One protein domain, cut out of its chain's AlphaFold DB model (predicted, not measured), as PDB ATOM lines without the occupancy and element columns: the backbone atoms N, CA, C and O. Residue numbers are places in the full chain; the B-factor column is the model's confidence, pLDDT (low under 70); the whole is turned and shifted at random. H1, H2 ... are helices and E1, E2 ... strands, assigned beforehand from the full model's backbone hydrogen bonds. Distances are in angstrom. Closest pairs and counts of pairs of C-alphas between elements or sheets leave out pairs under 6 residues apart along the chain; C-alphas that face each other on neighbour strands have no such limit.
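What this domain is: This is residues 4 to 184 of the 184 residues of an uncharacterized protein of Bythopirellula goksoyri (UniProt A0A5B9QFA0). Two lobes lie on either side of H5, the longest helix, which runs through the middle. One lobe is a twisted five-stranded sheet with H6 and H3 at the E2 and E7 side; the other is a two-stranded ribbon, E1 and E3, with H2 packed on it, H1 against H2, and H4 at one end. The printed part has 181 residues, with six named helices and seven named strands in the order H1 H2 E1 E2 H3 E3 H4 H5 E4 E5 E6 H6 E7. The large sheet runs E2 E7 E6 E5 E4 and is mixed, the ribbon is antiparallel, and the class is mixed, helices and strands. The whole is compact, with a radius of gyration of the C-alphas of 17.4 A and spans of 51 by 34 by 33 A.

How they stand to each other: Begin with E4, residues 129 to 132, E5, residues 146 to 150, and E6, residues 153 to 158, a meander, each strand the antiparallel neighbour of the one before; look at N 131 and O 147, 2.8 A, and N 148 and O 155, 2.8 A. E6, H6, residues 166 to 175, and E7, residues 181 to 183, form a strand-helix-strand unit, two parallel neighbour strands with a helix between, with a right-handed crossover; N 182 and O 156 are 2.8 A apart. E2, residues 51 to 53, is an edge strand antiparallel to E7, with N 181 and O 53 at 2.8 A. H6 only grazes this sheet with residues 169 to 173. H3, residues 62 to 75, touches H6 with residues 62 to 66 alone, the closest C-alphas being those of Ala 66 and Lys 166, 5.5 A. H5, residues 106 to 122, only grazes the sheet with residues 112 to 120. At its other end, the closest C-alphas of H5 and E1, residues 34 to 41, are those of Glu 107 and Val 41, 5.9 A. E1 bends by 63 degrees at residue 38 and is antiparallel to E3, residues 79 to 86, with N 83 and O 37 at 2.8 A. For H2, residues 17 to 30, and E1, the closest C-alphas are those of Leu 28 and Ala 34, 5.3 A. H1, residues 4 to 10, touches H2 about perpendicular at 87 degrees, closest at the C-alphas of Ala 7 and Pro 17, 4.9 A. H4, residues 88 to 94, touches no helix; its C-alpha 90 is 7.1 A from that of Ala 34. In each of H1 to H6 every O i to N i+4 pair is within hydrogen-bond range.

Where its parts are: Find C-alpha 106 at (85.062, -19.438, 4.110); from there H5 runs 24.6 A to C-alpha 122 at (91.334, -42.854, 8.062). E3 is 21.7 A long, H2 and H3 are 20.1 A each, E1 is 18.9 A, E6 16.2 A and H6 14.2 A. E7 ends at C-alpha 183, (76.851, -34.856, 10.825).

The domain as a whole: The C-alphas farthest apart are those of Gln 30 and Ile 58, 52.4 A. The printed part has no cut. The links H4 to H5 and E4 to E5 are long. The mean pLDDT of the printed part is 93.6; residues 125 and 140 are under 70.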
ATOM      1  N   ALA A   4      97.837 -24.249   8.350       95.56
ATOM      2  CA  ALA A   4      97.874 -25.138   9.508       95.56
ATOM      3  C   ALA A   4      97.387 -26.546   9.140       95.56
ATOM      4  O   ALA A   4      98.091 -27.508   9.402       95.56
ATOM      5  N   GLN A   5      96.262 -26.660   8.429       96.38
ATOM      6  CA  GLN A   5      95.776 -27.945   7.907       96.38
ATOM      7  C   GLN A   5      96.792 -28.623   6.985       96.38
ATOM      8  O   GLN A   5      97.043 -29.816   7.109       96.38
ATOM      9  N   LEU A   6      97.424 -27.855   6.091       96.69
ATOM     10  CA  LEU A   6      98.479 -28.373   5.220       96.69
ATOM     11  C   LEU A   6      99.676 -28.900   6.033       96.69
ATOM     12  O   LEU A   6     100.235 -29.940   5.694       96.69
ATOM     13  N   ALA A   7     100.075 -28.177   7.086       96.88
ATOM     14  CA  ALA A   7     101.156 -28.573   7.985       96.88
ATOM     15  C   ALA A   7     100.819 -29.857   8.751       96.88
ATOM     16  O   ALA A   7     101.621 -30.789   8.743       96.88
ATOM     17  N   ASP A   8      99.632 -29.902   9.354       95.38
ATOM     18  CA  ASP A   8      99.149 -31.019  10.164       95.38
ATOM     19  C   ASP A   8      98.942 -32.286   9.329       95.38
ATOM     20  O   ASP A   8      99.100 -33.383   9.849       95.38
ATOM     21  N   TYR A   9      98.598 -32.152   8.046       95.50
ATOM     22  CA  TYR A   9      98.332 -33.299   7.181       95.50
ATOM     23  C   TYR A   9      99.581 -33.802   6.446       95.50
ATOM     24  O   TYR A   9      99.970 -34.957   6.583       95.50
ATOM     25  N   PHE A  10     100.256 -32.940   5.678       95.94
ATOM     26  CA  PHE A  10     101.348 -33.368   4.791       95.94
ATOM     27  C   PHE A  10     102.732 -33.344   5.442       95.94
ATOM     28  O   PHE A  10     103.679 -33.906   4.890       95.94
ATOM     29  N   TYR A  11     102.884 -32.647   6.570       96.81
ATOM     30  CA  TYR A  11     104.189 -32.396   7.180       96.81
ATOM     31  C   TYR A  11     104.239 -32.749   8.668       96.81
ATOM     32  O   TYR A  11     105.165 -32.306   9.346       96.81
ATOM     33  N   PHE A  12     103.288 -33.542   9.175       95.56
ATOM     34  CA  PHE A  12     103.193 -33.899  10.598       95.56
ATOM     35  C   PHE A  12     104.463 -34.566  11.147       95.56
ATOM     36  O   PHE A  12     104.779 -34.435  12.325       95.56
ATOM     37  N   ASP A  13     105.205 -35.261  10.286       96.50
ATOM     38  CA  ASP A  13     106.435 -35.987  10.604       96.50
ATOM     39  C   ASP A  13     107.696 -35.103  10.563       96.50
ATOM     40  O   ASP A  13     108.801 -35.553  10.874       96.50
ATOM     41  N   LYS A  14     107.573 -33.839  10.136       97.44
ATOM     42  CA  LYS A  14     108.713 -32.930   9.995       97.44
ATOM     43  C   LYS A  14     109.006 -32.217  11.306       97.44
ATOM     44  O   LYS A  14     108.117 -31.852  12.060       97.44
ATOM     45  N   LYS A  15     110.284 -31.893  11.523       96.31
ATOM     46  CA  LYS A  15     110.732 -31.088  12.676       96.31
ATOM     47  C   LYS A  15     110.069 -29.702  12.731       96.31
ATOM     48  O   LYS A  15     109.817 -29.184  13.813       96.31
ATOM     49  N   HIS A  16     109.796 -29.113  11.563       96.75
ATOM     50  CA  HIS A  16     109.161 -27.798  11.422       96.75
ATOM     51  C   HIS A  16     108.013 -27.858  10.390       96.75
ATOM     52  O   HIS A  16     108.184 -27.398   9.253       96.75
ATOM     53  N   PRO A  17     106.844 -28.437  10.742       97.19
ATOM     54  CA  PRO A  17     105.734 -28.656   9.806       97.19
ATOM     55  C   PRO A  17     105.206 -27.357   9.188       97.19
ATOM     56  O   PRO A  17     105.032 -27.258   7.974       97.19
ATOM     57  N   GLN A  18     105.029 -26.321  10.017       96.06
ATOM     58  CA  GLN A  18     104.509 -25.021   9.584       96.06
ATOM     59  C   GLN A  18     105.437 -24.327   8.579       96.06
ATOM     60  O   GLN A  18     104.979 -23.814   7.561       96.06
ATOM     61  N   GLU A  19     106.752 -24.356   8.812       96.81
ATOM     62  CA  GLU A  19     107.729 -23.792   7.875       96.81
ATOM     63  C   GLU A  19     107.716 -24.531   6.532       96.81
ATOM     64  O   GLU A  19     107.813 -23.908   5.469       96.81
ATOM     65  N   CYS A  20     107.552 -25.859   6.562       97.56
ATOM     66  CA  CYS A  20     107.417 -26.664   5.351       97.56
ATOM     67  C   CYS A  20     106.159 -26.282   4.565       97.56
ATOM     68  O   CYS A  20     106.259 -26.031   3.359       97.56
ATOM     69  N   ALA A  21     105.020 -26.153   5.251       97.44
ATOM     70  CA  ALA A  21     103.764 -25.712   4.659       97.44
ATOM     71  C   ALA A  21     103.898 -24.326   4.011       97.44
ATOM     72  O   ALA A  21     103.626 -24.178   2.819       97.44
ATOM     73  N   TYR A  22     104.412 -23.324   4.735       96.88
ATOM     74  CA  TYR A  22     104.611 -21.974   4.193       96.88
ATOM     75  C   TYR A  22     105.534 -21.951   2.976       96.88
ATOM     76  O   TYR A  22     105.256 -21.262   1.990       96.88
ATOM     77  N   ARG A  23     106.620 -22.732   3.002       97.19
ATOM     78  CA  ARG A  23     107.546 -22.836   1.871       97.19
ATOM     79  C   ARG A  23     106.868 -23.417   0.632       97.19
ATOM     80  O   ARG A  23     107.140 -22.942  -0.469       97.19
ATOM     81  N   VAL A  24     106.015 -24.429   0.785       97.44
ATOM     82  CA  VAL A  24     105.301 -25.028  -0.352       97.44
ATOM     83  C   VAL A  24     104.195 -24.121  -0.869       97.44
ATOM     84  O   VAL A  24     104.128 -23.930  -2.078       97.44
ATOM     85  N   ILE A  25     103.429 -23.468   0.007       97.25
ATOM     86  CA  ILE A  25     102.437 -22.459  -0.398       97.25
ATOM     87  C   ILE A  25     103.104 -21.381  -1.252       97.25
ATOM     88  O   ILE A  25     102.655 -21.107  -2.361       97.25
ATOM     89  N   ARG A  26     104.247 -20.843  -0.801       97.19
ATOM     90  CA  ARG A  26     105.011 -19.851  -1.570       97.19
ATOM     91  C   ARG A  26     105.420 -20.375  -2.948       97.19
ATOM     92  O   ARG A  26     105.287 -19.647  -3.927       97.19
ATOM     93  N   LYS A  27     105.913 -21.616  -3.040       97.81
ATOM     94  CA  LYS A  27     106.307 -22.228  -4.320       97.81
ATOM     95  C   LYS A  27     105.113 -22.421  -5.258       97.81
ATOM     96  O   LYS A  27     105.240 -22.129  -6.444       97.81
ATOM     97  N   LEU A  28     103.974 -22.887  -4.744       97.06
ATOM     98  CA  LEU A  28     102.748 -23.060  -5.530       97.06
ATOM     99  C   LEU A  28     102.221 -21.711  -6.028       97.06
ATOM    100  O   LEU A  28     101.908 -21.582  -7.209       97.06
ATOM    101  N   SER A  29     102.216 -20.682  -5.179       96.88
ATOM    102  CA  SER A  29     101.817 -19.331  -5.583       96.88
ATOM    103  C   SER A  29     102.751 -18.708  -6.614       96.88
ATOM    104  O   SER A  29     102.277 -18.109  -7.571       96.88
ATOM    105  N   GLN A  30     104.067 -18.905  -6.494       97.50
ATOM    106  CA  GLN A  30     105.032 -18.442  -7.503       97.50
ATOM    107  C   GLN A  30     104.833 -19.099  -8.874       97.50
ATOM    108  O   GLN A  30     105.208 -18.514  -9.885       97.50
ATOM    109  N   ARG A  31     104.255 -20.304  -8.910       97.56
ATOM    110  CA  ARG A  31     103.926 -21.028 -10.144       97.56
ATOM    111  C   ARG A  31     102.510 -20.758 -10.652       97.56
ATOM    112  O   ARG A  31     102.111 -21.372 -11.632       97.56
ATOM    113  N   GLY A  32     101.749 -19.890  -9.983       96.81
ATOM    114  CA  GLY A  32     100.357 -19.617 -10.338       96.81
ATOM    115  C   GLY A  32      99.391 -20.753  -9.998       96.81
ATOM    116  O   GLY A  32      98.248 -20.695 -10.428       96.81
ATOM    117  N   LEU A  33      99.805 -21.758  -9.217       96.62
ATOM    118  CA  LEU A  33      98.997 -22.944  -8.884       96.62
ATOM    119  C   LEU A  33      98.135 -22.762  -7.626       96.62
ATOM    120  O   LEU A  33      97.159 -23.477  -7.418       96.62
ATOM    121  N   ALA A  34      98.483 -21.811  -6.764       95.81
ATOM    122  CA  ALA A  34      97.709 -21.529  -5.562       95.81
ATOM    123  C   ALA A  34      97.635 -20.033  -5.285       95.81
ATOM    124  O   ALA A  34      98.631 -19.317  -5.397       95.81
ATOM    125  N   MET A  35      96.477 -19.573  -4.830       95.25
ATOM    126  CA  MET A  35      96.328 -18.248  -4.242       95.25
ATOM    127  C   MET A  35      96.246 -18.378  -2.729       95.25
ATOM    128  O   MET A  35      95.585 -19.275  -2.208       95.25
ATOM    129  N   SER A  36      96.914 -17.465  -2.027       94.94
ATOM    130  CA  SER A  36      96.866 -17.394  -0.571       94.94
ATOM    131  C   SER A  36      96.421 -16.018  -0.107       94.94
ATOM    132  O   SER A  36      96.895 -15.009  -0.630       94.94
ATOM    133  N   TRP A  37      95.583 -15.976   0.921       94.38
ATOM    134  CA  TRP A  37      95.159 -14.747   1.585       94.38
ATOM    135  C   TRP A  37      95.160 -14.946   3.098       94.38
ATOM    136  O   TRP A  37      95.209 -16.070   3.597       94.38
ATOM    137  N   GLN A  38      95.128 -13.847   3.844       94.75
ATOM    138  CA  GLN A  38      94.979 -13.890   5.294       94.75
ATOM    139  C   GLN A  38      93.541 -13.558   5.674       94.75
ATOM    140  O   GLN A  38      92.988 -12.570   5.196       94.75
ATOM    141  N   GLY A  39      92.959 -14.371   6.549       91.88
ATOM    142  CA  GLY A  39      91.620 -14.164   7.091       91.88
ATOM    143  C   GLY A  39      91.576 -14.466   8.584       91.88
ATOM    144  O   GLY A  39      92.432 -15.182   9.099       91.88
ATOM    145  N   MET A  40      90.587 -13.899   9.274       94.31
ATOM    146  CA  MET A  40      90.217 -14.328  10.623       94.31
ATOM    147  C   MET A  40      89.218 -15.474  10.485       94.31
ATOM    148  O   MET A  40      88.127 -15.251   9.969       94.31
ATOM    149  N   VAL A  41      89.599 -16.682  10.897       93.00
ATOM    150  CA  VAL A  41      88.768 -17.883  10.730       93.00
ATOM    151  C   VAL A  41      88.760 -18.716  12.003       93.00
ATOM    152  O   VAL A  41      89.767 -18.807  12.711       93.00
ATOM    153  N   CYS A  42      87.620 -19.328  12.297       94.19
ATOM    154  CA  CYS A  42      87.496 -20.322  13.354       94.19
ATOM    155  C   CYS A  42      87.703 -21.717  12.764       94.19
ATOM    156  O   CYS A  42      86.874 -22.200  11.990       94.19
ATOM    157  N   ARG A  43      88.799 -22.374  13.143       93.19
ATOM    158  CA  ARG A  43      89.011 -23.796  12.853       93.19
ATOM    159  C   ARG A  43      88.429 -24.624  13.995       93.19
ATOM    160  O   ARG A  43      88.704 -24.347  15.161       93.19
ATOM    161  N   LEU A  44      87.626 -25.616  13.649       94.19
ATOM    162  CA  LEU A  44      87.077 -26.598  14.568       94.19
ATOM    163  C   LEU A  44      88.055 -27.768  14.708       94.19
ATOM    164  O   LEU A  44      88.680 -28.199  13.739       94.19
ATOM    165  N   GLU A  45      88.148 -28.321  15.912       89.50
ATOM    166  CA  GLU A  45      88.803 -29.610  16.136       89.50
ATOM    167  C   GLU A  45      87.819 -30.740  15.800       89.50
ATOM    168  O   GLU A  45      86.983 -31.134  16.617       89.50
ATOM    169  N   LEU A  46      87.886 -31.233  14.561       93.31
ATOM    170  CA  LEU A  46      86.998 -32.271  14.032       93.31
ATOM    171  C   LEU A  46      87.665 -33.646  14.133       93.31
ATOM    172  O   LEU A  46      88.272 -34.132  13.185       93.31
ATOM    173  N   ASN A  47      87.580 -34.273  15.306       91.12
ATOM    174  CA  ASN A  47      88.119 -35.625  15.504       91.12
ATOM    175  C   ASN A  47      87.146 -36.718  15.029       91.12
ATOM    176  O   ASN A  47      87.577 -37.762  14.547       91.12
ATOM    177  N   GLU A  48      85.843 -36.468  15.163       95.19
ATOM    178  CA  GLU A  48      84.764 -37.380  14.788       95.19
ATOM    179  C   GLU A  48      83.459 -36.603  14.519       95.19
ATOM    180  O   GLU A  48      83.305 -35.467  15.012       95.19
ATOM    181  N   PRO A  49      82.510 -37.192  13.766       97.25
ATOM    182  CA  PRO A  49      81.199 -36.595  13.576       97.25
ATOM    183  C   PRO A  49      80.430 -36.539  14.899       97.25
ATOM    184  O   PRO A  49      80.573 -37.393  15.772       97.25
ATOM    185  N   LEU A  50      79.572 -35.532  15.034       97.44
ATOM    186  CA  LEU A  50      78.621 -35.401  16.141       97.44
ATOM    187  C   LEU A  50      77.513 -36.458  16.089       97.44
ATOM    188  O   LEU A  50      76.934 -36.798  17.118       97.44
ATOM    189  N   LEU A  51      77.211 -36.963  14.893       97.94
ATOM    190  CA  LEU A  51      76.259 -38.044  14.673       97.94
ATOM    191  C   LEU A  51      76.772 -38.956  13.563       97.94
ATOM    192  O   LEU A  51      77.105 -38.468  12.490       97.94
ATOM    193  N   ARG A  52      76.742 -40.269  13.799       97.38
ATOM    194  CA  ARG A  52      76.685 -41.289  12.744       97.38
ATOM    195  C   ARG A  52      75.334 -41.977  12.848       97.38
ATOM    196  O   ARG A  52      74.970 -42.425  13.935       97.38
ATOM    197  N   TRP A  53      74.587 -42.027  11.758       97.88
ATOM    198  CA  TRP A  53      73.241 -42.582  11.742       97.88
ATOM    199  C   TRP A  53      73.009 -43.402  10.479       97.88
ATOM    200  O   TRP A  53      73.454 -43.008   9.406       97.88
ATOM    201  N   SER A  54      72.277 -44.506  10.608       96.75
ATOM    202  CA  SER A  54      71.875 -45.359   9.486       96.75
ATOM    203  C   SER A  54      70.365 -45.608   9.522       96.75
ATOM    204  O   SER A  54      69.799 -45.690  10.620       96.75
ATOM    205  N   PRO A  55      69.708 -45.798   8.364       96.56
ATOM    206  CA  PRO A  55      68.296 -46.160   8.296       96.56
ATOM    207  C   PRO A  55      67.952 -47.353   9.194       96.56
ATOM    208  O   PRO A  55      68.697 -48.326   9.284       96.56
ATOM    209  N   GLY A  56      66.830 -47.257   9.909       95.31
ATOM    210  CA  GLY A  56      66.405 -48.262  10.892       95.31
ATOM    211  C   GLY A  56      67.071 -48.150  12.271       95.31
ATOM    212  O   GLY A  56      66.638 -48.827  13.202       95.31
ATOM    213  N   SER A  57      68.069 -47.275  12.440       95.94
ATOM    214  CA  SER A  57      68.630 -46.958  13.759       95.94
ATOM    215  C   SER A  57      67.667 -46.104  14.586       95.94
ATOM    216  O   SER A  57      66.734 -45.487  14.067       95.94
ATOM    217  N   ILE A  58      67.918 -46.029  15.896       96.38
ATOM    218  CA  ILE A  58      67.148 -45.176  16.811       96.38
ATOM    219  C   ILE A  58      67.208 -43.718  16.330       96.38
ATOM    220  O   ILE A  58      68.234 -43.254  15.825       96.38
ATOM    221  N   ILE A  59      66.090 -43.001  16.468       95.94
ATOM    222  CA  ILE A  59      66.008 -41.571  16.152       95.94
ATOM    223  C   ILE A  59      67.066 -40.822  16.980       95.94
ATOM    224  O   ILE A  59      67.115 -41.005  18.196       95.94
ATOM    225  N   PRO A  60      67.912 -39.984  16.358       96.50
ATOM    226  CA  PRO A  60      68.984 -39.306  17.068       96.50
ATOM    227  C   PRO A  60      68.452 -38.279  18.074       96.50
ATOM    228  O   PRO A  60      67.481 -37.565  17.815       96.50
ATOM    229  N   GLU A  61      69.160 -38.128  19.193       97.31
ATOM    230  CA  GLU A  61      68.900 -37.091  20.195       97.31
ATOM    231  C   GLU A  61      69.322 -35.706  19.670       97.31
ATOM    232  O   GLU A  61      70.377 -35.164  20.009       97.31
ATOM    233  N   ILE A  62      68.480 -35.100  18.823       97.88
ATOM    234  CA  ILE A  62      68.757 -33.823  18.133       97.88
ATOM    235  C   ILE A  62      69.161 -32.706  19.107       97.88
ATOM    236  O   ILE A  62      70.008 -31.866  18.795       97.88
ATOM    237  N   SER A  63      68.580 -32.692  20.310       97.31
ATOM    238  CA  SER A  63      68.930 -31.707  21.337       97.31
ATOM    239  C   SER A  63      70.386 -31.816  21.790       97.31
ATOM    240  O   SER A  63      71.019 -30.785  22.016       97.31
ATOM    241  N   GLN A  64      70.909 -33.038  21.911       97.38
ATOM    242  CA  GLN A  64      72.291 -33.286  22.305       97.38
ATOM    243  C   GLN A  64      73.255 -32.872  21.191       97.38
ATOM    244  O   GLN A  64      74.218 -32.158  21.467       97.38
ATOM    245  N   ILE A  65      72.952 -33.227  19.939       97.81
ATOM    246  CA  ILE A  65      73.760 -32.854  18.766       97.81
ATOM    247  C   ILE A  65      73.854 -31.329  18.640       97.81
ATOM    248  O   ILE A  65      74.943 -30.778  18.487       97.81
ATOM    249  N   ALA A  66      72.725 -30.624  18.777       97.75
ATOM    250  CA  ALA A  66      72.697 -29.163  18.722       97.75
ATOM    251  C   ALA A  66      73.562 -28.520  19.820       97.75
ATOM    252  O   ALA A  66      74.318 -27.589  19.542       97.75
ATOM    253  N   TRP A  67      73.488 -29.035  21.052       97.38
ATOM    254  CA  TRP A  67      74.308 -28.552  22.165       97.38
ATOM    255  C   TRP A  67      75.804 -28.816  21.941       97.38
ATOM    256  O   TRP A  67      76.627 -27.933  22.190       97.38
ATOM    257  N   GLN A  68      76.173 -29.997  21.436       96.94
ATOM    258  CA  GLN A  68      77.566 -30.322  21.123       96.94
ATOM    259  C   GLN A  68      78.114 -29.430  20.003       96.94
ATOM    260  O   GLN A  68      79.226 -28.918  20.137       96.94
ATOM    261  N   ASN A  69      77.329 -29.183  18.948       97.00
ATOM    262  CA  ASN A  69      77.703 -28.264  17.874       97.00
ATOM    263  C   ASN A  69      77.901 -26.836  18.405       97.00
ATOM    264  O   ASN A  69      78.923 -26.201  18.150       97.00
ATOM    265  N   GLU A  70      76.961 -26.336  19.211       96.44
ATOM    266  CA  GLU A  70      77.078 -25.014  19.830       96.44
ATOM    267  C   GLU A  70      78.336 -24.914  20.705       96.44
ATOM    268  O   GLU A  70      79.080 -23.936  20.611       96.44
ATOM    269  N   LYS A  71      78.612 -25.937  21.522       95.56
ATOM    270  CA  LYS A  71      79.825 -26.003  22.343       95.56
ATOM    271  C   LYS A  71      81.087 -25.987  21.473       95.56
ATOM    272  O   LYS A  71      81.993 -25.210  21.764       95.56
ATOM    273  N   ARG A  72      81.136 -26.792  20.404       95.19
ATOM    274  CA  ARG A  72      82.257 -26.859  19.449       95.19
ATOM    275  C   ARG A  72      82.560 -25.481  18.855       95.19
ATOM    276  O   ARG A  72      83.698 -25.026  18.918       95.19
ATOM    277  N   TRP A  73      81.534 -24.766  18.395       95.06
ATOM    278  CA  TRP A  73      81.685 -23.416  17.843       95.06
ATOM    279  C   TRP A  73      82.015 -22.339  18.881       95.06
ATOM    280  O   TRP A  73      82.724 -21.392  18.553       95.06
ATOM    281  N   LYS A  74      81.535 -22.458  20.125       94.50
ATOM    282  CA  LYS A  74      81.892 -21.526  21.212       94.50
ATOM    283  C   LYS A  74      83.352 -21.648  21.643       94.50
ATOM    284  O   LYS A  74      83.930 -20.657  22.075       94.50
ATOM    285  N   MET A  75      83.927 -22.846  21.553       93.62
ATOM    286  CA  MET A  75      85.337 -23.085  21.880       93.62
ATOM    287  C   MET A  75      86.281 -22.665  20.748       93.62
ATOM    288  O   MET A  75      87.452 -22.396  21.003       93.62
ATOM    289  N   ALA A  76      85.788 -22.586  19.509       93.31
ATOM    290  CA  ALA A  76      86.590 -22.177  18.368       93.31
ATOM    291  C   ALA A  76      86.893 -20.671  18.422       93.31
ATOM    292  O   ALA A  76      86.007 -19.823  18.280       93.31
ATOM    293  N   VAL A  77      88.169 -20.336  18.615       92.56
ATOM    294  CA  VAL A  77      88.644 -18.950  18.664       92.56
ATOM    295  C   VAL A  77      89.016 -18.493  17.249       92.56
ATOM    296  O   VAL A  77      89.796 -19.180  16.583       92.56
ATOM    297  N   PRO A  78      88.515 -17.337  16.771       93.50
ATOM    298  CA  PRO A  78      88.963 -16.769  15.507       93.50
ATOM    299  C   PRO A  78      90.464 -16.476  15.557       93.50
ATOM    300  O   PRO A  78      90.927 -15.714  16.407       93.50
ATOM    301  N   THR A  79      91.225 -17.037  14.623       94.25
ATOM    302  CA  THR A  79      92.668 -16.785  14.508       94.25
ATOM    303  C   THR A  79      93.011 -16.226  13.137       94.25
ATOM    304  O   THR A  79      92.319 -16.485  12.152       94.25
ATOM    305  N   ARG A  80      94.078 -15.420  13.067       95.50
ATOM    306  CA  ARG A  80      94.607 -14.937  11.788       95.50
ATOM    307  C   ARG A  80      95.316 -16.096  11.102       95.50
ATOM    308  O   ARG A  80      96.367 -16.539  11.560       95.50
ATOM    309  N   THR A  81      94.767 -16.553   9.988       94.69
ATOM    310  CA  THR A  81      95.230 -17.758   9.299       94.69
ATOM    311  C   THR A  81      95.500 -17.477   7.828       94.69
ATOM    312  O   THR A  81      94.773 -16.726   7.177       94.69
ATOM    313  N   ILE A  82      96.554 -18.099   7.291       96.12
ATOM    314  CA  ILE A  82      96.795 -18.140   5.847       96.12
ATOM    315  C   ILE A  82      95.876 -19.204   5.250       96.12
ATOM    316  O   ILE A  82      96.029 -20.397   5.522       96.12
ATOM    317  N   CYS A  83      94.922 -18.747   4.452       95.50
ATOM    318  CA  CYS A  83      93.998 -19.568   3.686       95.50
ATOM    319  C   CYS A  83      94.545 -19.749   2.271       95.50
ATOM    320  O   CYS A  83      95.235 -18.866   1.756       95.50
ATOM    321  N   ILE A  84      94.277 -20.906   1.673       94.94
ATOM    322  CA  ILE A  84      94.818 -21.302   0.374       94.94
ATOM    323  C   ILE A  84      93.684 -21.887  -0.467       94.94
ATOM    324  O   ILE A  84      92.905 -22.713   0.026       94.94
ATOM    325  N   THR A  85      93.637 -21.484  -1.734       94.31
ATOM    326  CA  THR A  85      92.767 -22.054  -2.766       94.31
ATOM    327  C   THR A  85      93.585 -22.424  -3.997       94.31
ATOM    328  O   THR A  85      94.612 -21.793  -4.278       94.31
ATOM    329  N   ALA A  86      93.135 -23.445  -4.722       94.44
ATOM    330  CA  ALA A  86      93.657 -23.755  -6.045       94.44
ATOM    331  C   ALA A  86      93.304 -22.625  -7.022       94.44
ATOM    332  O   ALA A  86      92.326 -21.909  -6.827       94.44
ATOM    333  N   THR A  87      94.107 -22.448  -8.065       95.06
ATOM    334  CA  THR A  87      93.783 -21.545  -9.177       95.06
ATOM    335  C   THR A  87      93.157 -22.315 -10.335       95.06
ATOM    336  O   THR A  87      93.249 -23.542 -10.403       95.06
ATOM    337  N   ALA A  88      92.595 -21.597 -11.310       94.56
ATOM    338  CA  ALA A  88      92.161 -22.202 -12.568       94.56
ATOM    339  C   ALA A  88      93.303 -22.949 -13.285       94.56
ATOM    340  O   ALA A  88      93.066 -23.992 -13.886       94.56
ATOM    341  N   GLN A  89      94.546 -22.460 -13.180       96.00
ATOM    342  CA  GLN A  89      95.715 -23.148 -13.734       96.00
ATOM    343  C   GLN A  89      95.965 -24.489 -13.033       96.00
ATOM    344  O   GLN A  89      96.168 -25.494 -13.704       96.00
ATOM    345  N   ALA A  90      95.908 -24.532 -11.698       96.31
ATOM    346  CA  ALA A  90      96.044 -25.797 -10.981       96.31
ATOM    347  C   ALA A  90      94.935 -26.786 -11.341       96.31
ATOM    348  O   ALA A  90      95.219 -27.963 -11.520       96.31
ATOM    349  N   VAL A  91      93.700 -26.313 -11.515       94.25
ATOM    350  CA  VAL A  91      92.603 -27.171 -11.978       94.25
ATOM    351  C   VAL A  91      92.852 -27.698 -13.392       94.25
ATOM    352  O   VAL A  91      92.602 -28.867 -13.661       94.25
ATOM    353  N   ALA A  92      93.385 -26.875 -14.297       94.75
ATOM    354  CA  ALA A  92      93.717 -27.316 -15.650       94.75
ATOM    355  C   ALA A  92      94.838 -28.375 -15.675       94.75
ATOM    356  O   ALA A  92      94.807 -29.269 -16.516       94.75
ATOM    357  N   GLU A  93      95.814 -28.285 -14.767       96.44
ATOM    358  CA  GLU A  93      96.953 -29.214 -14.700       96.44
ATOM    359  C   GLU A  93      96.655 -30.502 -13.912       96.44
ATOM    360  O   GLU A  93      97.133 -31.570 -14.290       96.44
ATOM    361  N   TYR A  94      95.891 -30.415 -12.820       93.62
ATOM    362  CA  TYR A  94      95.699 -31.512 -11.856       93.62
ATOM    363  C   TYR A  94      94.238 -31.965 -11.716       93.62
ATOM    364  O   TYR A  94      93.955 -32.897 -10.965       93.62
ATOM    365  N   GLY A  95      93.309 -31.334 -12.437       88.94
ATOM    366  CA  GLY A  95      91.875 -31.589 -12.329       88.94
ATOM    367  C   GLY A  95      91.223 -30.935 -11.105       88.94
ATOM    368  O   GLY A  95      91.823 -30.132 -10.389       88.94
ATOM    369  N   GLY A  96      89.958 -31.285 -10.868       86.25
ATOM    370  CA  GLY A  96      89.149 -30.768  -9.763       86.25
ATOM    371  C   GLY A  96      88.307 -29.547 -10.134       86.25
ATOM    372  O   GLY A  96      88.022 -29.292 -11.303       86.25
ATOM    373  N   HIS A  97      87.888 -28.796  -9.115       84.00
ATOM    374  CA  HIS A  97      87.059 -27.603  -9.263       84.00
ATOM    375  C   HIS A  97      87.646 -26.442  -8.461       84.00
ATOM    376  O   HIS A  97      88.169 -26.617  -7.362       84.00
ATOM    377  N   CYS A  98      87.554 -25.239  -9.022       84.31
ATOM    378  CA  CYS A  98      87.938 -24.006  -8.353       84.31
ATOM    379  C   CYS A  98      86.826 -22.981  -8.542       84.31
ATOM    380  O   CYS A  98      86.420 -22.694  -9.668       84.31
ATOM    381  N   ARG A  99      86.393 -22.386  -7.432       84.06
ATOM    382  CA  ARG A  99      85.528 -21.207  -7.401       84.06
ATOM    383  C   ARG A  99      86.133 -20.163  -6.476       84.06
ATOM    384  O   ARG A  99      86.892 -20.495  -5.566       84.06
ATOM    385  N   GLU A 100      85.790 -18.902  -6.702       83.81
ATOM    386  CA  GLU A 100      86.182 -17.847  -5.773       83.81
ATOM    387  C   GLU A 100      85.561 -18.100  -4.386       83.81
ATOM    388  O   GLU A 100      84.359 -18.394  -4.300       83.81
ATOM    389  N   PRO A 101      86.346 -17.990  -3.296       84.12
ATOM    390  CA  PRO A 101      85.822 -18.145  -1.946       84.12
ATOM    391  C   PRO A 101      84.755 -17.092  -1.651       84.12
ATOM    392  O   PRO A 101      84.999 -15.888  -1.763       84.12
ATOM    393  N   ARG A 102      83.570 -17.527  -1.215       88.50
ATOM    394  CA  ARG A 102      82.519 -16.600  -0.785       88.50
ATOM    395  C   ARG A 102      82.760 -16.237   0.677       88.50
ATOM    396  O   ARG A 102      82.808 -17.145   1.503       88.50
ATOM    397  N   PRO A 103      82.831 -14.947   1.060       84.69
ATOM    398  CA  PRO A 103      83.183 -14.552   2.429       84.69
ATOM    399  C   PRO A 103      82.343 -15.208   3.536       84.69
ATOM    400  O   PRO A 103      82.843 -15.441   4.629       84.69
ATOM    401  N   ARG A 104      81.071 -15.520   3.251       86.81
ATOM    402  CA  ARG A 104      80.145 -16.161   4.198       86.81
ATOM    403  C   ARG A 104      80.345 -17.675   4.337       86.81
ATOM    404  O   ARG A 104      79.850 -18.245   5.299       86.81
ATOM    405  N   GLU A 105      81.037 -18.301   3.390       89.81
ATOM    406  CA  GLU A 105      81.269 -19.749   3.327       89.81
ATOM    407  C   GLU A 105      82.697 -20.123   3.742       89.81
ATOM    408  O   GLU A 105      82.930 -21.268   4.092       89.81
ATOM    409  N   VAL A 106      83.638 -19.168   3.813       91.62
ATOM    410  CA  VAL A 106      85.062 -19.438   4.110       91.62
ATOM    411  C   VAL A 106      85.265 -20.318   5.347       91.62
ATOM    412  O   VAL A 106      86.064 -21.250   5.305       91.62
ATOM    413  N   GLU A 107      84.577 -20.033   6.459       93.00
ATOM    414  CA  GLU A 107      84.704 -20.862   7.667       93.00
ATOM    415  C   GLU A 107      84.133 -22.270   7.463       93.00
ATOM    416  O   GLU A 107      84.707 -23.230   7.969       93.00
ATOM    417  N   HIS A 108      83.027 -22.403   6.729       92.94
ATOM    418  CA  HIS A 108      82.443 -23.705   6.403       92.94
ATOM    419  C   HIS A 108      83.388 -24.493   5.486       92.94
ATOM    420  O   HIS A 108      83.829 -25.562   5.892       92.94
ATOM    421  N   ASP A 109      83.848 -23.912   4.376       93.44
ATOM    422  CA  ASP A 109      84.775 -24.542   3.425       93.44
ATOM    423  C   ASP A 109      86.095 -24.982   4.095       93.44
ATOM    424  O   ASP A 109      86.649 -26.043   3.800       93.44
ATOM    425  N   ILE A 110      86.636 -24.172   5.015       95.00
ATOM    426  CA  ILE A 110      87.854 -24.517   5.766       95.00
ATOM    427  C   ILE A 110      87.623 -25.725   6.666       95.00
ATOM    428  O   ILE A 110      88.485 -26.600   6.736       95.00
ATOM    429  N   ASN A 111      86.497 -25.773   7.371       96.50
ATOM    430  CA  ASN A 111      86.195 -26.881   8.267       96.50
ATOM    431  C   ASN A 111      85.759 -28.131   7.491       96.50
ATOM    432  O   ASN A 111      86.119 -29.232   7.890       96.50
ATOM    433  N   LEU A 112      85.121 -27.988   6.329       95.56
ATOM    434  CA  LEU A 112      84.835 -29.106   5.433       95.56
ATOM    435  C   LEU A 112      86.133 -29.708   4.875       95.56
ATOM    436  O   LEU A 112      86.274 -30.926   4.802       95.56
ATOM    437  N   ALA A 113      87.139 -28.873   4.587       94.88
ATOM    438  CA  ALA A 113      88.475 -29.362   4.259       94.88
ATOM    439  C   ALA A 113      89.120 -30.147   5.421       94.88
ATOM    440  O   ALA A 113      89.835 -31.107   5.161       94.88
ATOM    441  N   GLU A 114      88.868 -29.794   6.690       96.00
ATOM    442  CA  GLU A 114      89.316 -30.616   7.832       96.00
ATOM    443  C   GLU A 114      88.627 -31.985   7.818       96.00
ATOM    444  O   GLU A 114      89.317 -32.990   7.960       96.00
ATOM    445  N   VAL A 115      87.304 -32.037   7.604       96.75
ATOM    446  CA  VAL A 115      86.557 -33.305   7.488       96.75
ATOM    447  C   VAL A 115      87.170 -34.185   6.401       96.75
ATOM    448  O   VAL A 115      87.478 -35.345   6.661       96.75
ATOM    449  N   PHE A 116      87.431 -33.622   5.218       95.06
ATOM    450  CA  PHE A 116      88.071 -34.344   4.118       95.06
ATOM    451  C   PHE A 116      89.426 -34.937   4.527       95.06
ATOM    452  O   PHE A 116      89.635 -36.136   4.384       95.06
ATOM    453  N   LEU A 117      90.330 -34.124   5.084       94.44
ATOM    454  CA  LEU A 117      91.667 -34.580   5.487       94.44
ATOM    455  C   LEU A 117      91.602 -35.657   6.581       94.44
ATOM    456  O   LEU A 117      92.420 -36.572   6.610       94.44
ATOM    457  N   ARG A 118      90.615 -35.576   7.478       94.31
ATOM    458  CA  ARG A 118      90.391 -36.579   8.528       94.31
ATOM    459  C   ARG A 118      89.881 -37.895   7.962       94.31
ATOM    460  O   ARG A 118      90.371 -38.945   8.369       94.31
ATOM    461  N   LEU A 119      88.930 -37.839   7.035       94.19
ATOM    462  CA  LEU A 119      88.424 -39.017   6.339       94.19
ATOM    463  C   LEU A 119      89.523 -39.677   5.496       94.19
ATOM    464  O   LEU A 119      89.643 -40.898   5.517       94.19
ATOM    465  N   ASP A 120      90.352 -38.882   4.819       93.44
ATOM    466  CA  ASP A 120      91.465 -39.373   3.999       93.44
ATOM    467  C   ASP A 120      92.523 -40.074   4.862       93.44
ATOM    468  O   ASP A 120      92.892 -41.212   4.579       93.44
ATOM    469  N   ALA A 121      92.901 -39.475   6.001       91.06
ATOM    470  CA  ALA A 121      93.813 -40.089   6.974       91.06
ATOM    471  C   ALA A 121      93.299 -41.417   7.567       91.06
ATOM    472  O   ALA A 121      94.092 -42.208   8.074       91.06
ATOM    473  N   GLN A 122      91.982 -41.637   7.562       88.94
ATOM    474  CA  GLN A 122      91.334 -42.854   8.062       88.94
ATOM    475  C   GLN A 122      91.044 -43.875   6.953       88.94
ATOM    476  O   GLN A 122      90.603 -44.987   7.258       88.94
ATOM    477  N   SER A 123      91.240 -43.510   5.684       86.00
ATOM    478  CA  SER A 123      90.941 -44.385   4.554       86.00
ATOM    479  C   SER A 123      91.926 -45.560   4.467       86.00
ATOM    480  O   SER A 123      93.060 -45.503   4.947       86.00
ATOM    481  N   THR A 124      91.461 -46.677   3.905       78.38
ATOM    482  CA  THR A 124      92.290 -47.867   3.667       78.38
ATOM    483  C   THR A 124      93.163 -47.668   2.419       78.38
ATOM    484  O   THR A 124      93.148 -46.615   1.787       78.38
ATOM    485  N   LEU A 125      93.919 -48.696   2.016       68.06
ATOM    486  CA  LEU A 125      94.759 -48.658   0.807       68.06
ATOM    487  C   LEU A 125      93.989 -48.338  -0.490       68.06
ATOM    488  O   LEU A 125      94.610 -47.932  -1.467       68.06
ATOM    489  N   GLU A 126      92.666 -48.522  -0.508       72.19
ATOM    490  CA  GLU A 126      91.804 -48.224  -1.662       72.19
ATOM    491  C   GLU A 126      91.534 -46.717  -1.839       72.19
ATOM    492  O   GLU A 126      91.012 -46.305  -2.874       72.19
ATOM    493  N   GLY A 127      91.948 -45.896  -0.867       81.19
ATOM    494  CA  GLY A 127      91.813 -44.444  -0.886       81.19
ATOM    495  C   GLY A 127      90.410 -43.950  -0.537       81.19
ATOM    496  O   GLY A 127      89.439 -44.706  -0.459       81.19
ATOM    497  N   LEU A 128      90.303 -42.644  -0.296       88.81
ATOM    498  CA  LEU A 128      89.041 -41.982   0.000       88.81
ATOM    499  C   LEU A 128      88.188 -41.817  -1.267       88.81
ATOM    500  O   LEU A 128      88.552 -41.082  -2.185       88.81
ATOM    501  N   GLN A 129      87.012 -42.442  -1.292       92.69
ATOM    502  CA  GLN A 129      86.024 -42.271  -2.359       92.69
ATOM    503  C   GLN A 129      84.979 -41.230  -1.945       92.69
ATOM    504  O   GLN A 129      83.943 -41.560  -1.371       92.69
ATOM    505  N   LEU A 130      85.276 -39.954  -2.200       92.81
ATOM    506  CA  LEU A 130      84.417 -38.832  -1.821       92.81
ATOM    507  C   LEU A 130      83.991 -38.020  -3.048       92.81
ATOM    508  O   LEU A 130      84.824 -37.601  -3.849       92.81
ATOM    509  N   THR A 131      82.690 -37.757  -3.156       93.50
ATOM    510  CA  THR A 131      82.093 -36.868  -4.158       93.50
ATOM    511  C   THR A 131      81.705 -35.548  -3.482       93.50
ATOM    512  O   THR A 131      80.794 -35.549  -2.653       93.50
ATOM    513  N   PRO A 132      82.383 -34.424  -3.777       91.50
ATOM    514  CA  PRO A 132      82.080 -33.131  -3.159       91.50
ATOM    515  C   PRO A 132      80.783 -32.524  -3.715       91.50
ATOM    516  O   PRO A 132      80.403 -32.837  -4.844       91.50
ATOM    517  N   GLU A 133      80.155 -31.602  -2.974       91.81
ATOM    518  CA  GLU A 133      78.908 -30.912  -3.367       91.81
ATOM    519  C   GLU A 133      78.918 -30.404  -4.822       91.81
ATOM    520  O   GLU A 133      77.945 -30.576  -5.558       91.81
ATOM    521  N   ASP A 134      80.024 -29.794  -5.257       87.69
ATOM    522  CA  ASP A 134      80.156 -29.210  -6.599       87.69
ATOM    523  C   ASP A 134      80.107 -30.258  -7.727       87.69
ATOM    524  O   ASP A 134      79.802 -29.918  -8.871       87.69
ATOM    525  N   SER A 135      80.366 -31.530  -7.415       88.88
ATOM    526  CA  SER A 135      80.252 -32.660  -8.345       88.88
ATOM    527  C   SER A 135      78.894 -33.367  -8.269       88.88
ATOM    528  O   SER A 135      78.609 -34.220  -9.108       88.88
ATOM    529  N   ILE A 136      78.042 -33.015  -7.299       89.19
ATOM    530  CA  ILE A 136      76.693 -33.569  -7.163       89.19
ATOM    531  C   ILE A 136      75.748 -32.812  -8.111       89.19
ATOM    532  O   ILE A 136      75.661 -31.576  -8.029       89.19
ATOM    533  N   PRO A 137      75.020 -33.522  -9.002       86.19
ATOM    534  CA  PRO A 137      74.063 -32.906  -9.911       86.19
ATOM    535  C   PRO A 137      73.075 -31.999  -9.181       86.19
ATOM    536  O   PRO A 137      72.603 -32.306  -8.088       86.19
ATOM    537  N   HIS A 138      72.750 -30.872  -9.805       80.56
ATOM    538  CA  HIS A 138      71.731 -29.976  -9.284       80.56
ATOM    539  C   HIS A 138      70.354 -30.557  -9.612       80.56
ATOM    540  O   HIS A 138      69.835 -30.367 -10.712       80.56
ATOM    541  N   ASP A 139      69.777 -31.301  -8.678       77.06
ATOM    542  CA  ASP A 139      68.344 -31.550  -8.657       77.06
ATOM    543  C   ASP A 139      67.675 -30.521  -7.728       77.06
ATOM    544  O   ASP A 139      68.336 -29.815  -6.970       77.06
ATOM    545  N   ASN A 140      66.355 -30.345  -7.811       66.25
ATOM    546  CA  ASN A 140      65.635 -29.374  -6.972       66.25
ATOM    547  C   ASN A 140      65.610 -29.766  -5.473       66.25
ATOM    548  O   ASN A 140      64.766 -29.268  -4.723       66.25
ATOM    549  N   GLN A 141      66.472 -30.688  -5.036       77.56
ATOM    550  CA  GLN A 141      66.589 -31.128  -3.657       77.56
ATOM    551  C   GLN A 141      67.772 -30.449  -2.969       77.56
ATOM    552  O   GLN A 141      68.630 -29.803  -3.572       77.56
ATOM    553  N   LYS A 142      67.800 -30.565  -1.643       85.56
ATOM    554  CA  LYS A 142      68.957 -30.136  -0.868       85.56
ATOM    555  C   LYS A 142      70.130 -31.072  -1.172       85.56
ATOM    556  O   LYS A 142      69.979 -32.282  -1.024       85.56
ATOM    557  N   ARG A 143      71.273 -30.491  -1.548       92.06
ATOM    558  CA  ARG A 143      72.538 -31.210  -1.741       92.06
ATOM    559  C   ARG A 143      73.304 -31.318  -0.422       92.06
ATOM    560  O   ARG A 143      73.247 -30.370   0.370       92.06
ATOM    561  N   PRO A 144      73.988 -32.441  -0.176       95.19
ATOM    562  CA  PRO A 144      74.890 -32.559   0.956       95.19
ATOM    563  C   PRO A 144      76.231 -31.900   0.645       95.19
ATOM    564  O   PRO A 144      76.558 -31.673  -0.521       95.19
ATOM    565  N   ASP A 145      77.024 -31.647   1.685       95.56
ATOM    566  CA  ASP A 145      78.372 -31.091   1.520       95.56
ATOM    567  C   ASP A 145      79.298 -32.086   0.791       95.56
ATOM    568  O   ASP A 145      80.157 -31.696  -0.004       95.56
ATOM    569  N   ALA A 146      79.111 -33.387   1.042       96.06
ATOM    570  CA  ALA A 146      79.737 -34.459   0.278       96.06
ATOM    571  C   ALA A 146      78.971 -35.789   0.387       96.06
ATOM    572  O   ALA A 146      78.193 -36.018   1.314       96.06
ATOM    573  N   LEU A 147      79.249 -36.694  -0.547       96.50
ATOM    574  CA  LEU A 147      78.896 -38.112  -0.477       96.50
ATOM    575  C   LEU A 147      80.176 -38.930  -0.310       96.50
ATOM    576  O   LEU A 147      81.154 -38.701  -1.021       96.50
ATOM    577  N   LEU A 148      80.173 -39.878   0.617       95.94
ATOM    578  CA  LEU A 148      81.284 -40.778   0.901       95.94
ATOM    579  C   LEU A 148      80.875 -42.213   0.579       95.94
ATOM    580  O   LEU A 148      79.932 -42.719   1.172       95.94
ATOM    581  N   GLU A 149      81.622 -42.895  -0.280       94.81
ATOM    582  CA  GLU A 149      81.475 -44.338  -0.469       94.81
ATOM    583  C   GLU A 149      82.358 -45.073   0.547       94.81
ATOM    584  O   GLU A 149      83.577 -44.879   0.604       94.81
ATOM    585  N   ARG A 150      81.751 -45.922   1.383       90.94
ATOM    586  CA  ARG A 150      82.466 -46.732   2.378       90.94
ATOM    587  C   ARG A 150      81.831 -48.115   2.459       90.94
ATOM    588  O   ARG A 150      80.650 -48.241   2.746       90.94
ATOM    589  N   ASN A 151      82.625 -49.164   2.242       88.19
ATOM    590  CA  ASN A 151      82.168 -50.563   2.259       88.19
ATOM    591  C   ASN A 151      80.995 -50.856   1.293       88.19
ATOM    592  O   ASN A 151      80.147 -51.693   1.591       88.19
ATOM    593  N   GLY A 152      80.948 -50.174   0.143       88.69
ATOM    594  CA  GLY A 152      79.873 -50.321  -0.847       88.69
ATOM    595  C   GLY A 152      78.563 -49.619  -0.478       88.69
ATOM    596  O   GLY A 152      77.550 -49.858  -1.129       88.69
ATOM    597  N   GLU A 153      78.577 -48.784   0.561       92.12
ATOM    598  CA  GLU A 153      77.447 -47.965   0.982       92.12
ATOM    599  C   GLU A 153      77.778 -46.475   0.818       92.12
ATOM    600  O   GLU A 153      78.854 -46.015   1.215       92.12
ATOM    601  N   GLN A 154      76.823 -45.724   0.267       95.12
ATOM    602  CA  GLN A 154      76.914 -44.278   0.135       95.12
ATOM    603  C   GLN A 154      76.436 -43.600   1.422       95.12
ATOM    604  O   GLN A 154      75.299 -43.779   1.858       95.12
ATOM    605  N   ILE A 155      77.303 -42.783   2.006       97.00
ATOM    606  CA  ILE A 155      77.084 -42.055   3.251       97.00
ATOM    607  C   ILE A 155      77.021 -40.560   2.945       97.00
ATOM    608  O   ILE A 155      77.918 -39.999   2.316       97.00
ATOM    609  N   VAL A 156      75.979 -39.896   3.433       97.50
ATOM    610  CA  VAL A 156      75.851 -38.440   3.364       97.50
ATOM    611  C   VAL A 156      76.744 -37.783   4.411       97.50
ATOM    612  O   VAL A 156      76.668 -38.125   5.589       97.50
ATOM    613  N   ILE A 157      77.552 -36.807   3.997       98.06
ATOM    614  CA  ILE A 157      78.371 -35.972   4.878       98.06
ATOM    615  C   ILE A 157      77.833 -34.538   4.846       98.06
ATOM    616  O   ILE A 157      77.753 -33.920   3.784       98.06
ATOM    617  N   ASP A 158      77.499 -33.997   6.017       97.50
ATOM    618  CA  ASP A 158      77.057 -32.608   6.190       97.50
ATOM    619  C   ASP A 158      77.771 -31.979   7.398       97.50
ATOM    620  O   ASP A 158      77.755 -32.534   8.499       97.50
ATOM    621  N   LEU A 159      78.371 -30.803   7.216       97.56
ATOM    622  CA  LEU A 159      79.024 -30.025   8.265       97.56
ATOM    623  C   LEU A 159      78.038 -29.030   8.892       97.56
ATOM    624  O   LEU A 159      77.506 -28.111   8.257       97.56
ATOM    625  N   LEU A 160      77.831 -29.151  10.200       96.62
ATOM    626  CA  LEU A 160      76.979 -28.259  10.968       96.62
ATOM    627  C   LEU A 160      77.681 -26.917  11.214       96.62
ATOM    628  O   LEU A 160      78.597 -26.766  12.025       96.62
ATOM    629  N   GLY A 161      77.192 -25.885  10.534       93.50
ATOM    630  CA  GLY A 161      77.673 -24.519  10.706       93.50
ATOM    631  C   GLY A 161      77.354 -23.907  12.079       93.50
ATOM    632  O   GLY A 161      76.547 -24.409  12.875       93.50
ATOM    633  N   ARG A 162      77.960 -22.742  12.329       91.44
ATOM    634  CA  ARG A 162      77.709 -21.934  13.526       91.44
ATOM    635  C   ARG A 162      76.223 -21.588  13.640       91.44
ATOM    636  O   ARG A 162      75.603 -21.129  12.684       91.44
ATOM    637  N   GLY A 163      75.660 -21.765  14.835       87.81
ATOM    638  CA  GLY A 163      74.280 -21.364  15.129       87.81
ATOM    639  C   GLY A 163      73.204 -22.249  14.493       87.81
ATOM    640  O   GLY A 163      72.048 -21.834  14.423       87.81
ATOM    641  N   TYR A 164      73.544 -23.457  14.030       93.75
ATOM    642  CA  TYR A 164      72.534 -24.429  13.610       93.75
ATOM    643  C   TYR A 164      71.582 -24.737  14.772       93.75
ATOM    644  O   TYR A 164      71.992 -25.233  15.819       93.75
ATOM    645  N   SER A 165      70.300 -24.428  14.575       94.94
ATOM    646  CA  SER A 165      69.254 -24.707  15.554       94.94
ATOM    647  C   SER A 165      68.883 -26.190  15.568       94.94
ATOM    648  O   SER A 165      69.093 -26.912  14.589       94.94
ATOM    649  N   LYS A 166      68.240 -26.630  16.657       97.06
ATOM    650  CA  LYS A 166      67.647 -27.974  16.757       97.06
ATOM    651  C   LYS A 166      66.728 -28.267  15.571       97.06
ATOM    652  O   LYS A 166      66.816 -29.336  14.984       97.06
ATOM    653  N   GLN A 167      65.901 -27.297  15.178       97.19
ATOM    654  CA  GLN A 167      64.987 -27.433  14.045       97.19
ATOM    655  C   GLN A 167      65.746 -27.636  12.730       97.19
ATOM    656  O   GLN A 167      65.391 -28.525  11.966       97.19
ATOM    657  N   LYS A 168      66.822 -26.874  12.478       95.94
ATOM    658  CA  LYS A 168      67.615 -27.015  11.247       95.94
ATOM    659  C   LYS A 168      68.285 -28.389  11.159       95.94
ATOM    660  O   LYS A 168      68.283 -28.992  10.089       95.94
ATOM    661  N   ILE A 169      68.819 -28.886  12.277       97.56
ATOM    662  CA  ILE A 169      69.432 -30.220  12.356       97.56
ATOM    663  C   ILE A 169      68.366 -31.312  12.191       97.56
ATOM    664  O   ILE A 169      68.580 -32.266  11.452       97.56
ATOM    665  N   GLN A 170      67.185 -31.145  12.792       97.56
ATOM    666  CA  GLN A 170      66.070 -32.075  12.617       97.56
ATOM    667  C   GLN A 170      65.601 -32.143  11.160       97.56
ATOM    668  O   GLN A 170      65.438 -33.240  10.639       97.56
ATOM    669  N   THR A 171      65.412 -31.002  10.490       96.62
ATOM    670  CA  THR A 171      65.040 -30.963   9.067       96.62
ATOM    671  C   THR A 171      66.099 -31.630   8.197       96.62
ATOM    672  O   THR A 171      65.752 -32.372   7.286       96.62
ATOM    673  N   LEU A 172      67.382 -31.397   8.488       95.62
ATOM    674  CA  LEU A 172      68.491 -32.033   7.779       95.62
ATOM    675  C   LEU A 172      68.460 -33.560   7.931       95.62
ATOM    676  O   LEU A 172      68.478 -34.270   6.932       95.62
ATOM    677  N   TRP A 173      68.347 -34.063   9.163       96.56
ATOM    678  CA  TRP A 173      68.241 -35.501   9.415       96.56
ATOM    679  C   TRP A 173      66.998 -36.107   8.752       96.56
ATOM    680  O   TRP A 173      67.093 -37.137   8.098       96.56
ATOM    681  N   GLN A 174      65.837 -35.453   8.859       96.00
ATOM    682  CA  GLN A 174      64.599 -35.925   8.230       96.00
ATOM    683  C   GLN A 174      64.694 -35.990   6.704       96.00
ATOM    684  O   GLN A 174      64.062 -36.865   6.115       96.00
ATOM    685  N   HIS A 175      65.447 -35.075   6.085       95.69
ATOM    686  CA  HIS A 175      65.682 -35.045   4.640       95.69
ATOM    687  C   HIS A 175      66.518 -36.243   4.176       95.69
ATOM    688  O   HIS A 175      66.191 -36.850   3.164       95.69
ATOM    689  N   TYR A 176      67.529 -36.643   4.955       95.44
ATOM    690  CA  TYR A 176      68.418 -37.768   4.629       95.44
ATOM    691  C   TYR A 176      68.100 -39.068   5.376       95.44
ATOM    692  O   TYR A 176      68.907 -39.986   5.379       95.44
ATOM    693  N   ARG A 177      66.927 -39.197   6.001       94.75
ATOM    694  CA  ARG A 177      66.599 -40.355   6.856       94.75
ATOM    695  C   ARG A 177      66.538 -41.704   6.123       94.75
ATOM    696  O   ARG A 177      66.426 -42.737   6.761       94.75
ATOM    697  N   GLU A 178      66.525 -41.716   4.798       95.19
ATOM    698  CA  GLU A 178      66.483 -42.965   4.025       95.19
ATOM    699  C   GLU A 178      67.891 -43.443   3.626       95.19
ATOM    700  O   GLU A 178      68.030 -44.493   3.007       95.19
ATOM    701  N   VAL A 179      68.939 -42.696   3.996       95.38
ATOM    702  CA  VAL A 179      70.346 -43.012   3.715       95.38
ATOM    703  C   VAL A 179      71.212 -42.815   4.966       95.38
ATOM    704  O   VAL A 179      70.822 -42.091   5.887       95.38
ATOM    705  N   PRO A 180      72.383 -43.463   5.058       97.50
ATOM    706  CA  PRO A 180      73.331 -43.183   6.128       97.50
ATOM    707  C   PRO A 180      73.796 -41.729   6.116       97.50
ATOM    708  O   PRO A 180      73.993 -41.129   5.061       97.50
ATOM    709  N   LEU A 181      73.998 -41.175   7.308       97.69
ATOM    710  CA  LEU A 181      74.300 -39.768   7.524       97.69
ATOM    711  C   LEU A 181      75.377 -39.612   8.598       97.69
ATOM    712  O   LEU A 181      75.226 -40.099   9.723       97.69
ATOM    713  N   GLU A 182      76.423 -38.857   8.278       98.06
ATOM    714  CA  GLU A 182      77.357 -38.306   9.250       98.06
ATOM    715  C   GLU A 182      77.192 -36.783   9.337       98.06
ATOM    716  O   GLU A 182      77.373 -36.063   8.353       98.06
ATOM    717  N   LEU A 183      76.870 -36.290  10.537       97.94
ATOM    718  CA  LEU A 183      76.851 -34.856  10.825       97.94
ATOM    719  C   LEU A 183      78.141 -34.465  11.527       97.94
ATOM    720  O   LEU A 183      78.398 -34.918  12.646       97.94
ATOM    721  N   TRP A 184      78.926 -33.619  10.877       97.50
ATOM    722  CA  TRP A 184      80.211 -33.120  11.358       97.50
ATOM    723  C   TRP A 184      80.100 -31.733  11.984       97.50
ATOM    724  O   TRP A 184      79.113 -31.015  11.735       97.50
TER     725      TRP A 184